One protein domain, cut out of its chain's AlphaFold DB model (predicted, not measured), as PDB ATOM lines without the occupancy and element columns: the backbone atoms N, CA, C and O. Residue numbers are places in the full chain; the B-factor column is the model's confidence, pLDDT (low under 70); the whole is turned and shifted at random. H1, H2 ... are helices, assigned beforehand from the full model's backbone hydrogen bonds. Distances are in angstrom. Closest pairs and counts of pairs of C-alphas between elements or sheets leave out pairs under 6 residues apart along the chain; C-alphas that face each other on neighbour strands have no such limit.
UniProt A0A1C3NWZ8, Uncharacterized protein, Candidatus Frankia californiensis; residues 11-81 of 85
ATOM      1  N   GLU A  11     196.894 250.828 250.405       98.12
ATOM      2  CA  GLU A  11     198.157 251.475 250.044       98.12
ATOM      3  C   GLU A  11     198.280 251.695 248.528       98.12
ATOM      4  O   GLU A  11     198.624 252.789 248.084       98.12
ATOM      5  N   LEU A  12     197.951 250.686 247.712       96.94
ATOM      6  CA  LEU A  12     198.000 250.822 246.257       96.94
ATOM      7  C   LEU A  12     196.964 251.832 245.753       96.94
ATOM      8  O   LEU A  12     197.279 252.642 244.887       96.94
ATOM      9  N   ARG A  13     195.748 251.820 246.309       95.88
ATOM     10  CA  ARG A  13     194.712 252.810 245.980       95.88
ATOM     11  C   ARG A  13     195.197 254.233 246.265       95.88
ATOM     12  O   ARG A  13     195.007 255.110 245.429       95.88
ATOM     13  N   ASP A  14     195.826 254.454 247.415       97.12
ATOM     14  CA  ASP A  14     196.289 255.780 247.828       97.12
ATOM     15  C   ASP A  14     197.465 256.253 246.959       97.12
ATOM     16  O   ASP A  14     197.505 257.409 246.539       97.12
ATOM     17  N   ARG A  15     198.366 255.339 246.574       97.50
ATOM     18  CA  ARG A  15     199.411 255.625 245.578       97.50
ATOM     19  C   ARG A  15     198.820 255.986 244.216       97.50
ATOM     20  O   ARG A  15     199.259 256.960 243.615       97.50
ATOM     21  N   LEU A  16     197.812 255.252 243.745       96.25
ATOM     22  CA  LEU A  16     197.121 255.569 242.491       96.25
ATOM     23  C   LEU A  16     196.404 256.927 242.553       96.25
ATOM     24  O   LEU A  16     196.385 257.636 241.554       96.25
ATOM     25  N   ALA A  17     195.868 257.322 243.712       95.81
ATOM     26  CA  ALA A  17     195.277 258.647 243.914       95.81
ATOM     27  C   ALA A  17     196.327 259.779 243.922       95.81
ATOM     28  O   ALA A  17     196.067 260.888 243.454       95.81
ATOM     29  N   SER A  18     197.543 259.509 244.408       96.75
ATOM     30  CA  SER A  18     198.661 260.450 244.254       96.75
ATOM     31  C   SER A  18     199.011 260.631 242.777       96.75
ATOM     32  O   SER A  18     199.050 261.755 242.292       96.75
ATOM     33  N   VAL A  19     199.166 259.527 242.038       96.62
ATOM     34  CA  VAL A  19     199.466 259.568 240.596       96.62
ATOM     35  C   VAL A  19     198.362 260.285 239.819       96.62
ATOM     36  O   VAL A  19     198.645 261.055 238.908       96.62
ATOM     37  N   SER A  20     197.094 260.090 240.188       96.56
ATOM     38  CA  SER A  20     195.988 260.787 239.529       96.56
ATOM     39  C   SER A  20     196.075 262.305 239.700       96.56
ATOM     40  O   SER A  20     195.695 263.043 238.794       96.56
ATOM     41  N   THR A  21     196.607 262.774 240.833       96.06
ATOM     42  CA  THR A  21     196.876 264.197 241.088       96.06
ATOM     43  C   THR A  21     197.978 264.714 240.167       96.06
ATOM     44  O   THR A  21     197.786 265.744 239.520       96.06
ATOM     45  N   ASP A  22     199.072 263.963 240.022       95.69
ATOM     46  CA  ASP A  22     200.187 264.304 239.124       95.69
ATOM     47  C   ASP A  22     199.751 264.364 237.650       95.69
ATOM     48  O   ASP A  22     200.247 265.175 236.870       95.69
ATOM     49  N   LEU A  23     198.759 263.553 237.273       92.94
ATOM     50  CA  LEU A  23     198.156 263.524 235.937       92.94
ATOM     51  C   LEU A  23     197.090 264.614 235.701       92.94
ATOM     52  O   LEU A  23     196.370 264.556 234.699       92.94
ATOM     53  N   GLY A  24     196.983 265.600 236.597       93.62
ATOM     54  CA  GLY A  24     196.042 266.718 236.488       93.62
ATOM     55  C   GLY A  24     194.723 266.512 237.236       93.62
ATOM     56  O   GLY A  24     193.723 267.139 236.894       93.62
ATOM     57  N   GLY A  25     194.698 265.635 238.242       93.38
ATOM     58  CA  GLY A  25     193.506 265.361 239.052       93.38
ATOM     59  C   GLY A  25     192.456 264.502 238.345       93.38
ATOM     60  O   GLY A  25     191.264 264.636 238.623       93.38
ATOM     61  N   VAL A  26     192.877 263.639 237.417       96.06
ATOM     62  CA  VAL A  26     191.972 262.753 236.667       96.06
ATOM     63  C   VAL A  26     191.379 261.652 237.551       96.06
ATOM     64  O   VAL A  26     191.798 261.425 238.686       96.06
ATOM     65  N   THR A  27     190.384 260.930 237.035       95.56
ATOM     66  CA  THR A  27     189.787 259.806 237.773       95.56
ATOM     67  C   THR A  27     190.773 258.638 237.927       95.56
ATOM     68  O   THR A  27     191.690 258.465 237.123       95.56
ATOM     69  N   LEU A  28     190.556 257.771 238.923       93.31
ATOM     70  CA  LEU A  28     191.330 256.528 239.072       93.31
ATOM     71  C   LEU A  28     191.205 255.609 237.846       93.31
ATOM     72  O   LEU A  28     192.177 254.965 237.468       93.31
ATOM     73  N   ALA A  29     190.031 255.562 237.211       93.81
ATOM     74  CA  ALA A  29     189.826 254.776 235.996       93.81
ATOM     75  C   ALA A  29     190.683 255.303 234.835       93.81
ATOM     76  O   ALA A  29     191.354 254.528 234.162       93.81
ATOM     77  N   GLU A  30     190.716 256.622 234.651       95.69
ATOM     78  CA  GLU A  30     191.545 257.257 233.626       95.69
ATOM     79  C   GLU A  30     193.041 257.134 233.934       95.69
ATOM     80  O   GLU A  30     193.841 256.877 233.039       95.69
ATOM     81  N   THR A  31     193.419 257.228 235.210       96.75
ATOM     82  CA  THR A  31     194.791 256.969 235.668       96.75
ATOM     83  C   THR A  31     195.235 255.563 235.276       96.75
ATOM     84  O   THR A  31     196.289 255.396 234.672       96.75
ATOM     85  N   LEU A  32     194.414 254.548 235.566       95.38
ATOM     86  CA  LEU A  32     194.703 253.166 235.186       95.38
ATOM     87  C   LEU A  32     194.793 253.001 233.669       95.38
ATOM     88  O   LEU A  32     195.697 252.323 233.195       95.38
ATOM     89  N   GLN A  33     193.900 253.638 232.911       95.19
ATOM     90  CA  GLN A  33     193.930 253.577 231.454       95.19
ATOM     91  C   GLN A  33     195.241 254.137 230.890       95.19
ATOM     92  O   GLN A  33     195.879 253.476 230.078       95.19
ATOM     93  N   ARG A  34     195.684 255.307 231.368       96.06
ATOM     94  CA  ARG A  34     196.957 255.908 230.942       96.06
ATOM     95  C   ARG A  34     198.156 255.045 231.332       96.06
ATOM     96  O   ARG A  34     199.015 254.799 230.495       96.06
ATOM     97  N   LEU A  35     198.179 254.518 232.558       96.12
ATOM     98  CA  LEU A  35     199.245 253.618 233.015       96.12
ATOM     99  C   LEU A  35     199.319 252.326 232.188       96.12
ATOM    100  O   LEU A  35     200.413 251.813 231.957       96.12
ATOM    101  N   ILE A  36     198.176 251.797 231.741       95.94
ATOM    102  CA  ILE A  36     198.128 250.639 230.841       95.94
ATOM    103  C   ILE A  36     198.711 251.010 229.478       95.94
ATOM    104  O   ILE A  36     199.593 250.300 229.003       95.94
ATOM    105  N   SER A  37     198.298 252.136 228.892       95.56
ATOM    106  CA  SER A  37     198.852 252.602 227.616       95.56
ATOM    107  C   SER A  37     200.369 252.802 227.690       95.56
ATOM    108  O   SER A  37     201.095 252.292 226.843       95.56
ATOM    109  N   GLU A  38     200.878 253.434 228.752       95.00
ATOM    110  CA  GLU A  38     202.324 253.579 228.967       95.00
ATOM    111  C   GLU A  38     203.041 252.228 229.107       95.00
ATOM    112  O   GLU A  38     204.175 252.064 228.649       95.00
ATOM    113  N   HIS A  39     202.420 251.251 229.774       94.44
ATOM    114  CA  HIS A  39     202.989 249.913 229.911       94.44
ATOM    115  C   HIS A  39     203.081 249.200 228.558       94.44
ATOM    116  O   HIS A  39     204.112 248.597 228.259       94.44
ATOM    117  N   GLU A  40     202.035 249.295 227.739       92.50
ATOM    118  CA  GLU A  40     201.987 248.713 226.396       92.50
ATOM    119  C   GLU A  40     203.023 249.358 225.468       92.50
ATOM    120  O   GLU A  40     203.775 248.644 224.802       92.50
ATOM    121  N   GLU A  41     203.149 250.686 225.491       92.94
ATOM    122  CA  GLU A  41     204.181 251.413 224.742       92.94
ATOM    123  C   GLU A  41     205.591 250.964 225.144       92.94
ATOM    124  O   GLU A  41     206.420 250.637 224.291       92.94
ATOM    125  N   ARG A  42     205.869 250.868 226.451       92.31
ATOM    126  CA  ARG A  42     207.168 250.387 226.948       92.31
ATOM    127  C   ARG A  42     207.429 248.934 226.566       92.31
ATOM    128  O   ARG A  42     208.567 248.590 226.253       92.31
ATOM    129  N   ALA A  43     206.408 248.082 226.583       89.25
ATOM    130  CA  ALA A  43     206.535 246.690 226.167       89.25
ATOM    131  C   ALA A  43     206.857 246.575 224.668       89.25
ATOM    132  O   ALA A  43     207.696 245.754 224.291       89.25
ATOM    133  N   ALA A  44     206.248 247.421 223.834       86.56
ATOM    134  CA  ALA A  44     206.545 247.499 222.407       86.56
ATOM    135  C   ALA A  44     207.986 247.969 222.152       86.56
ATOM    136  O   ALA A  44     208.714 247.325 221.398       86.56
ATOM    137  N   LEU A  45     208.437 249.022 222.842       89.31
ATOM    138  CA  LEU A  45     209.826 249.494 222.761       89.31
ATOM    139  C   LEU A  45     210.820 248.414 223.211       89.31
ATOM    140  O   LEU A  45     211.792 248.144 222.515       89.31
ATOM    141  N   ALA A  46     210.538 247.709 224.307       89.31
ATOM    142  CA  ALA A  46     211.380 246.607 224.771       89.31
ATOM    143  C   ALA A  46     211.387 245.404 223.806       89.31
ATOM    144  O   ALA A  46     212.355 244.644 223.749       89.31
ATOM    145  N   ALA A  47     210.305 245.174 223.055       81.69
ATOM    146  CA  ALA A  47     210.288 244.184 221.982       81.69
ATOM    147  C   ALA A  47     211.168 244.626 220.804       81.69
ATOM    148  O   ALA A  47     211.955 243.822 220.310       81.69
ATOM    149  N   TYR A  48     211.099 245.902 220.426       78.75
ATOM    150  CA  TYR A  48     211.951 246.480 219.392       78.75
ATOM    151  C   TYR A  48     213.439 246.432 219.766       78.75
ATOM    152  O   TYR A  48     214.261 246.026 218.949       78.75
ATOM    153  N   ASP A  49     213.794 246.750 221.012       84.00
ATOM    154  CA  ASP A  49     215.177 246.659 221.489       84.00
ATOM    155  C   ASP A  49     215.716 245.223 221.418       84.00
ATOM    156  O   ASP A  49     216.869 245.007 221.045       84.00
ATOM    157  N   ARG A  50     214.874 244.226 221.726       80.00
ATOM    158  CA  ARG A  50     215.231 242.807 221.579       80.00
ATOM    159  C   ARG A  50     215.434 242.413 220.120       80.00
ATOM    160  O   ARG A  50     216.414 241.738 219.831       80.00
ATOM    161  N   LEU A  51     214.557 242.862 219.222       76.44
ATOM    162  CA  LEU A  51     214.692 242.627 217.783       76.44
ATOM    163  C   LEU A  51     215.984 243.252 217.237       76.44
ATOM    164  O   LEU A  51     216.718 242.621 216.491       76.44
ATOM    165  N   ARG A  52     216.300 244.481 217.656       74.38
ATOM    166  CA  ARG A  52     217.520 245.187 217.247       74.38
ATOM    167  C   ARG A  52     218.801 244.510 217.744       74.38
ATOM    168  O   ARG A  52     219.852 244.686 217.133       74.38
ATOM    169  N   ALA A  53     218.731 243.771 218.850       79.81
ATOM    170  CA  ALA A  53     219.858 243.004 219.369       79.81
ATOM    171  C   ALA A  53     220.157 241.732 218.548       79.81
ATOM    172  O   ALA A  53     221.268 241.211 218.646       79.81
ATOM    173  N   ASP A  54     219.214 241.250 217.726       81.06
ATOM    174  CA  ASP A  54     219.449 240.189 216.742       81.06
ATOM    175  C   ASP A  54     219.793 240.811 215.380       81.06
ATOM    176  O   ASP A  54     218.921 241.213 214.611       81.06
ATOM    177  N   GLU A  55     221.090 240.903 215.063       69.12
ATOM    178  CA  GLU A  55     221.578 241.538 213.828       69.12
ATOM    179  C   GLU A  55     220.994 240.918 212.548       69.12
ATOM    180  O   GLU A  55     220.819 241.618 211.547       69.12
ATOM    181  N   ARG A  56     220.684 239.616 212.559       75.00
ATOM    182  CA  ARG A  56     220.177 238.907 211.381       75.00
ATOM    183  C   ARG A  56     218.687 239.164 211.186       75.00
ATOM    184  O   ARG A  56     218.253 239.386 210.056       75.00
ATOM    185  N   GLU A  57     217.914 239.134 212.265       69.88
ATOM    186  CA  GLU A  57     216.484 239.447 212.228       69.88
ATOM    187  C   GLU A  57     216.253 240.939 211.929       69.88
ATOM    188  O   GLU A  57     215.420 241.292 211.092       69.88
ATOM    189  N   TRP A  58     217.079 241.814 212.506       72.31
ATOM    190  CA  TRP A  58     217.069 243.253 212.251       72.31
ATOM    191  C   TRP A  58     217.369 243.606 210.785       72.31
ATOM    192  O   TRP A  58     216.696 244.461 210.203       72.31
ATOM    193  N   ALA A  59     218.338 242.929 210.156       74.19
ATOM    194  CA  ALA A  59     218.645 243.118 208.737       74.19
ATOM    195  C   ALA A  59     217.465 242.727 207.827       74.19
ATOM    196  O   ALA A  59     217.146 243.466 206.898       74.19
ATOM    197  N   SER A  60     216.778 241.619 208.134       73.06
ATOM    198  CA  SER A  60     215.582 241.184 207.398       73.06
ATOM    199  C   SER A  60     214.425 242.180 207.542       73.06
ATOM    200  O   SER A  60     213.766 242.502 206.556       73.06
ATOM    201  N   TYR A  61     214.194 242.705 208.750       62.25
ATOM    202  CA  TYR A  61     213.161 243.713 209.006       62.25
ATOM    203  C   TYR A  61     213.425 245.034 208.262       62.25
ATOM    204  O   TYR A  61     212.503 245.653 207.725       62.25
ATOM    205  N   LEU A  62     214.689 245.469 208.196       72.56
ATOM    206  CA  LEU A  62     215.087 246.653 207.429       72.56
ATOM    207  C   LEU A  62     214.877 246.470 205.922       72.56
ATOM    208  O   LEU A  62     214.410 247.397 205.263       72.56
ATOM    209  N   GLU A  63     215.208 245.297 205.382       73.81
ATOM    210  CA  GLU A  63     215.019 244.984 203.961       73.81
ATOM    211  C   GLU A  63     213.527 244.989 203.583       73.81
ATOM    212  O   GLU A  63     213.133 245.608 202.594       73.81
ATOM    213  N   GLU A  64     212.674 244.400 204.426       66.31
ATOM    214  CA  GLU A  64     211.218 244.420 204.245       66.31
ATOM    215  C   GLU A  64     210.635 245.841 204.356       66.31
ATOM    216  O   GLU A  64     209.815 246.251 203.532       66.31
ATOM    217  N   SER A  65     211.120 246.645 205.306       68.44
ATOM    218  CA  SER A  65     210.688 248.041 205.470       68.44
ATOM    219  C   SER A  65     211.071 248.913 204.265       68.44
ATOM    220  O   SER A  65     210.265 249.723 203.804       68.44
ATOM    221  N   GLN A  66     212.262 248.713 203.688       66.25
ATOM    222  CA  GLN A  66     212.698 249.423 202.477       66.25
ATOM    223  C   GLN A  66     211.832 249.098 201.252       66.25
ATOM    224  O   GLN A  66     211.617 249.959 200.395       66.25
ATOM    225  N   LEU A  67     211.311 247.873 201.151       63.19
ATOM    226  CA  LEU A  67     210.382 247.498 200.082       63.19
ATOM    227  C   LEU A  67     209.034 248.229 200.220       63.19
ATOM    228  O   LEU A  67     208.473 248.672 199.214       63.19
ATOM    229  N   ILE A  68     208.543 248.417 201.448       61.31
ATOM    230  CA  ILE A  68     207.286 249.131 201.736       61.31
ATOM    231  C   ILE A  68     207.427 250.647 201.510       61.31
ATOM    232  O   ILE A  68     206.535 251.271 200.926       61.31
ATOM    233  N   ASP A  69     208.557 251.242 201.893       57.88
ATOM    234  CA  ASP A  69     208.833 252.666 201.648       57.88
ATOM    235  C   ASP A  69     208.923 252.979 200.147       57.88
ATOM    236  O   ASP A  69     208.352 253.966 199.670       57.88
ATOM    237  N   ASN A  70     209.558 252.098 199.368       59.66
ATOM    238  CA  ASN A  70     209.595 252.227 197.911       59.66
ATOM    239  C   ASN A  70     208.203 252.108 197.280       59.66
ATOM    240  O   ASN A  70     207.896 252.848 196.342       59.66
ATOM    241  N   ALA A  71     207.342 251.230 197.806       59.59
ATOM    242  CA  ALA A  71     205.963 251.120 197.346       59.59
ATOM    243  C   ALA A  71     205.179 252.412 197.627       59.59
ATOM    244  O   ALA A  71     204.528 252.940 196.730       59.59
ATOM    245  N   THR A  72     205.300 252.980 198.830       56.91
ATOM    246  CA  THR A  72     204.639 254.241 199.224       56.91
ATOM    247  C   THR A  72     205.087 255.429 198.359       56.91
ATOM    248  O   THR A  72     204.259 256.244 197.943       56.91
ATOM    249  N   GLY A  73     206.378 255.504 198.014       57.47
ATOM    250  CA  GLY A  73     206.913 256.523 197.102       57.47
ATOM    251  C   GLY A  73     206.427 256.398 195.650       57.47
ATOM    252  O   GLY A  73     206.351 257.405 194.942       57.47
ATOM    253  N   ASP A  74     206.073 255.193 195.198       58.47
ATOM    254  CA  ASP A  74     205.540 254.957 193.850       58.47
ATOM    255  C   ASP A  74     204.078 255.413 193.711       58.47
ATOM    256  O   ASP A  74     203.715 256.045 192.716       58.47
ATOM    257  N   TRP A  75     203.257 255.215 194.749       56.91
ATOM    258  CA  TRP A  75     201.880 255.725 194.787       56.91
ATOM    259  C   TRP A  75     201.822 257.258 194.704       56.91
ATOM    260  O   TRP A  75     201.088 257.802 193.878       56.91
ATOM    261  N   LEU A  76     202.663 257.967 195.468       57.22
ATOM    262  CA  LEU A  76     202.711 259.437 195.454       57.22
ATOM    263  C   LEU A  76     203.133 260.003 194.082       57.22
ATOM    264  O   LEU A  76     202.642 261.047 193.651       57.22
ATOM    265  N   ARG A  77     204.029 259.308 193.367       59.03
ATOM    266  CA  ARG A  77     204.480 259.698 192.020       59.03
ATOM    267  C   ARG A  77     203.400 259.464 190.959       59.03
ATOM    268  O   ARG A  77     203.312 260.233 190.003       59.03
ATOM    269  N   ARG A  78     202.587 258.419 191.122       57.41
ATOM    270  CA  ARG A  78     201.520 258.054 190.182       57.41
ATOM    271  C   ARG A  78     200.329 259.011 190.249       57.41
ATOM    272  O   ARG A  78     199.821 259.396 189.200       57.41
ATOM    273  N   ASP A  79     199.953 259.458 191.446       55.84
ATOM    274  CA  ASP A  79     198.834 260.392 191.638       55.84
ATOM    275  C   ASP A  79     199.194 261.843 191.262       55.84
ATOM    276  O   ASP A  79     198.342 262.597 190.794       55.84
ATOM    277  N   GLY A  80     200.471 262.230 191.367       52.72
ATOM    278  CA  GLY A  80     200.958 263.542 190.918       52.72
ATOM    279  C   GLY A  80     201.022 263.725 189.392       52.72
ATOM    280  O   GLY A  80     201.140 264.854 188.918       52.72
ATOM    281  N   ALA A  81     200.928 262.646 188.608       54.81
ATOM    282  CA  ALA A  81     201.026 262.686 187.144       54.81
ATOM    283  C   ALA A  81     199.675 262.886 186.423       54.81
ATOM    284  O   ALA A  81     199.657 263.061 185.206       54.81
TER     285      ALA A  81
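AT A GLANCE: This is residues 11 to 81 of the 85 residues of an uncharacterized protein of Candidatus Frankia californiensis (UniProt A0A1C3NWZ8). Two long helices, H2 and H3, meet near their ends as a wide V, and a short helix, H1, makes a small hook with the first turns of H2, at the end away from that corner. Residues 36 to 47 of H2 and residues 62 to 81, of which 62 to 79 belong to H3, stand free, and the V has no core. The printed part has 71 residues with three named helices in the order H1, H2, H3 and no named strand; the class is all helix. It is extended, with a radius of gyration of the C-alphas of 20.8 A, and flat, spanning 58 by 37 by 14 A.

HOW THE PARTS SIT: H1, residues 11 to 22, touches H2, residues 28 to 53, with its residues 16 to 20 alone, and H2 does so with residues 28 to 31 alone. Their closest C-alphas, of Ser 20 and Thr 31, are 5.6 A apart, and their lines are about perpendicular at 87 degrees. H2 and H3, residues 55 to 79, only just touch, only at the corner by their link, with 3 pairs of C-alphas within 8 A. The closest are those of Arg 52 and Trp 58, 5.4 A apart; the lines stand at 72 degrees, only just about perpendicular. H1 and H3 are apart. In H1, H2 and H3 every O i to N i+4 pair is within hydrogen-bond range.

IN THESE COORDINATES: H1 begins at C-alpha 11 (198.157, 251.475, 250.044) and measures 17.0 A from first to last C-alpha. H2 measures 37.2 A and ends at C-alpha 53 (219.858, 243.004, 219.369). H3 measures 36.9 A and ends at C-alpha 79 (198.834, 260.392, 191.638).

THE WHOLE: The C-alphas farthest apart, of Glu 11 and Ala 81, are 64.0 A apart. The printed part has no cut, and both links are tight. Mean pLDDT of the printed part is 81.0; residues 55, 57, 61 and 64 to 81 are under 70.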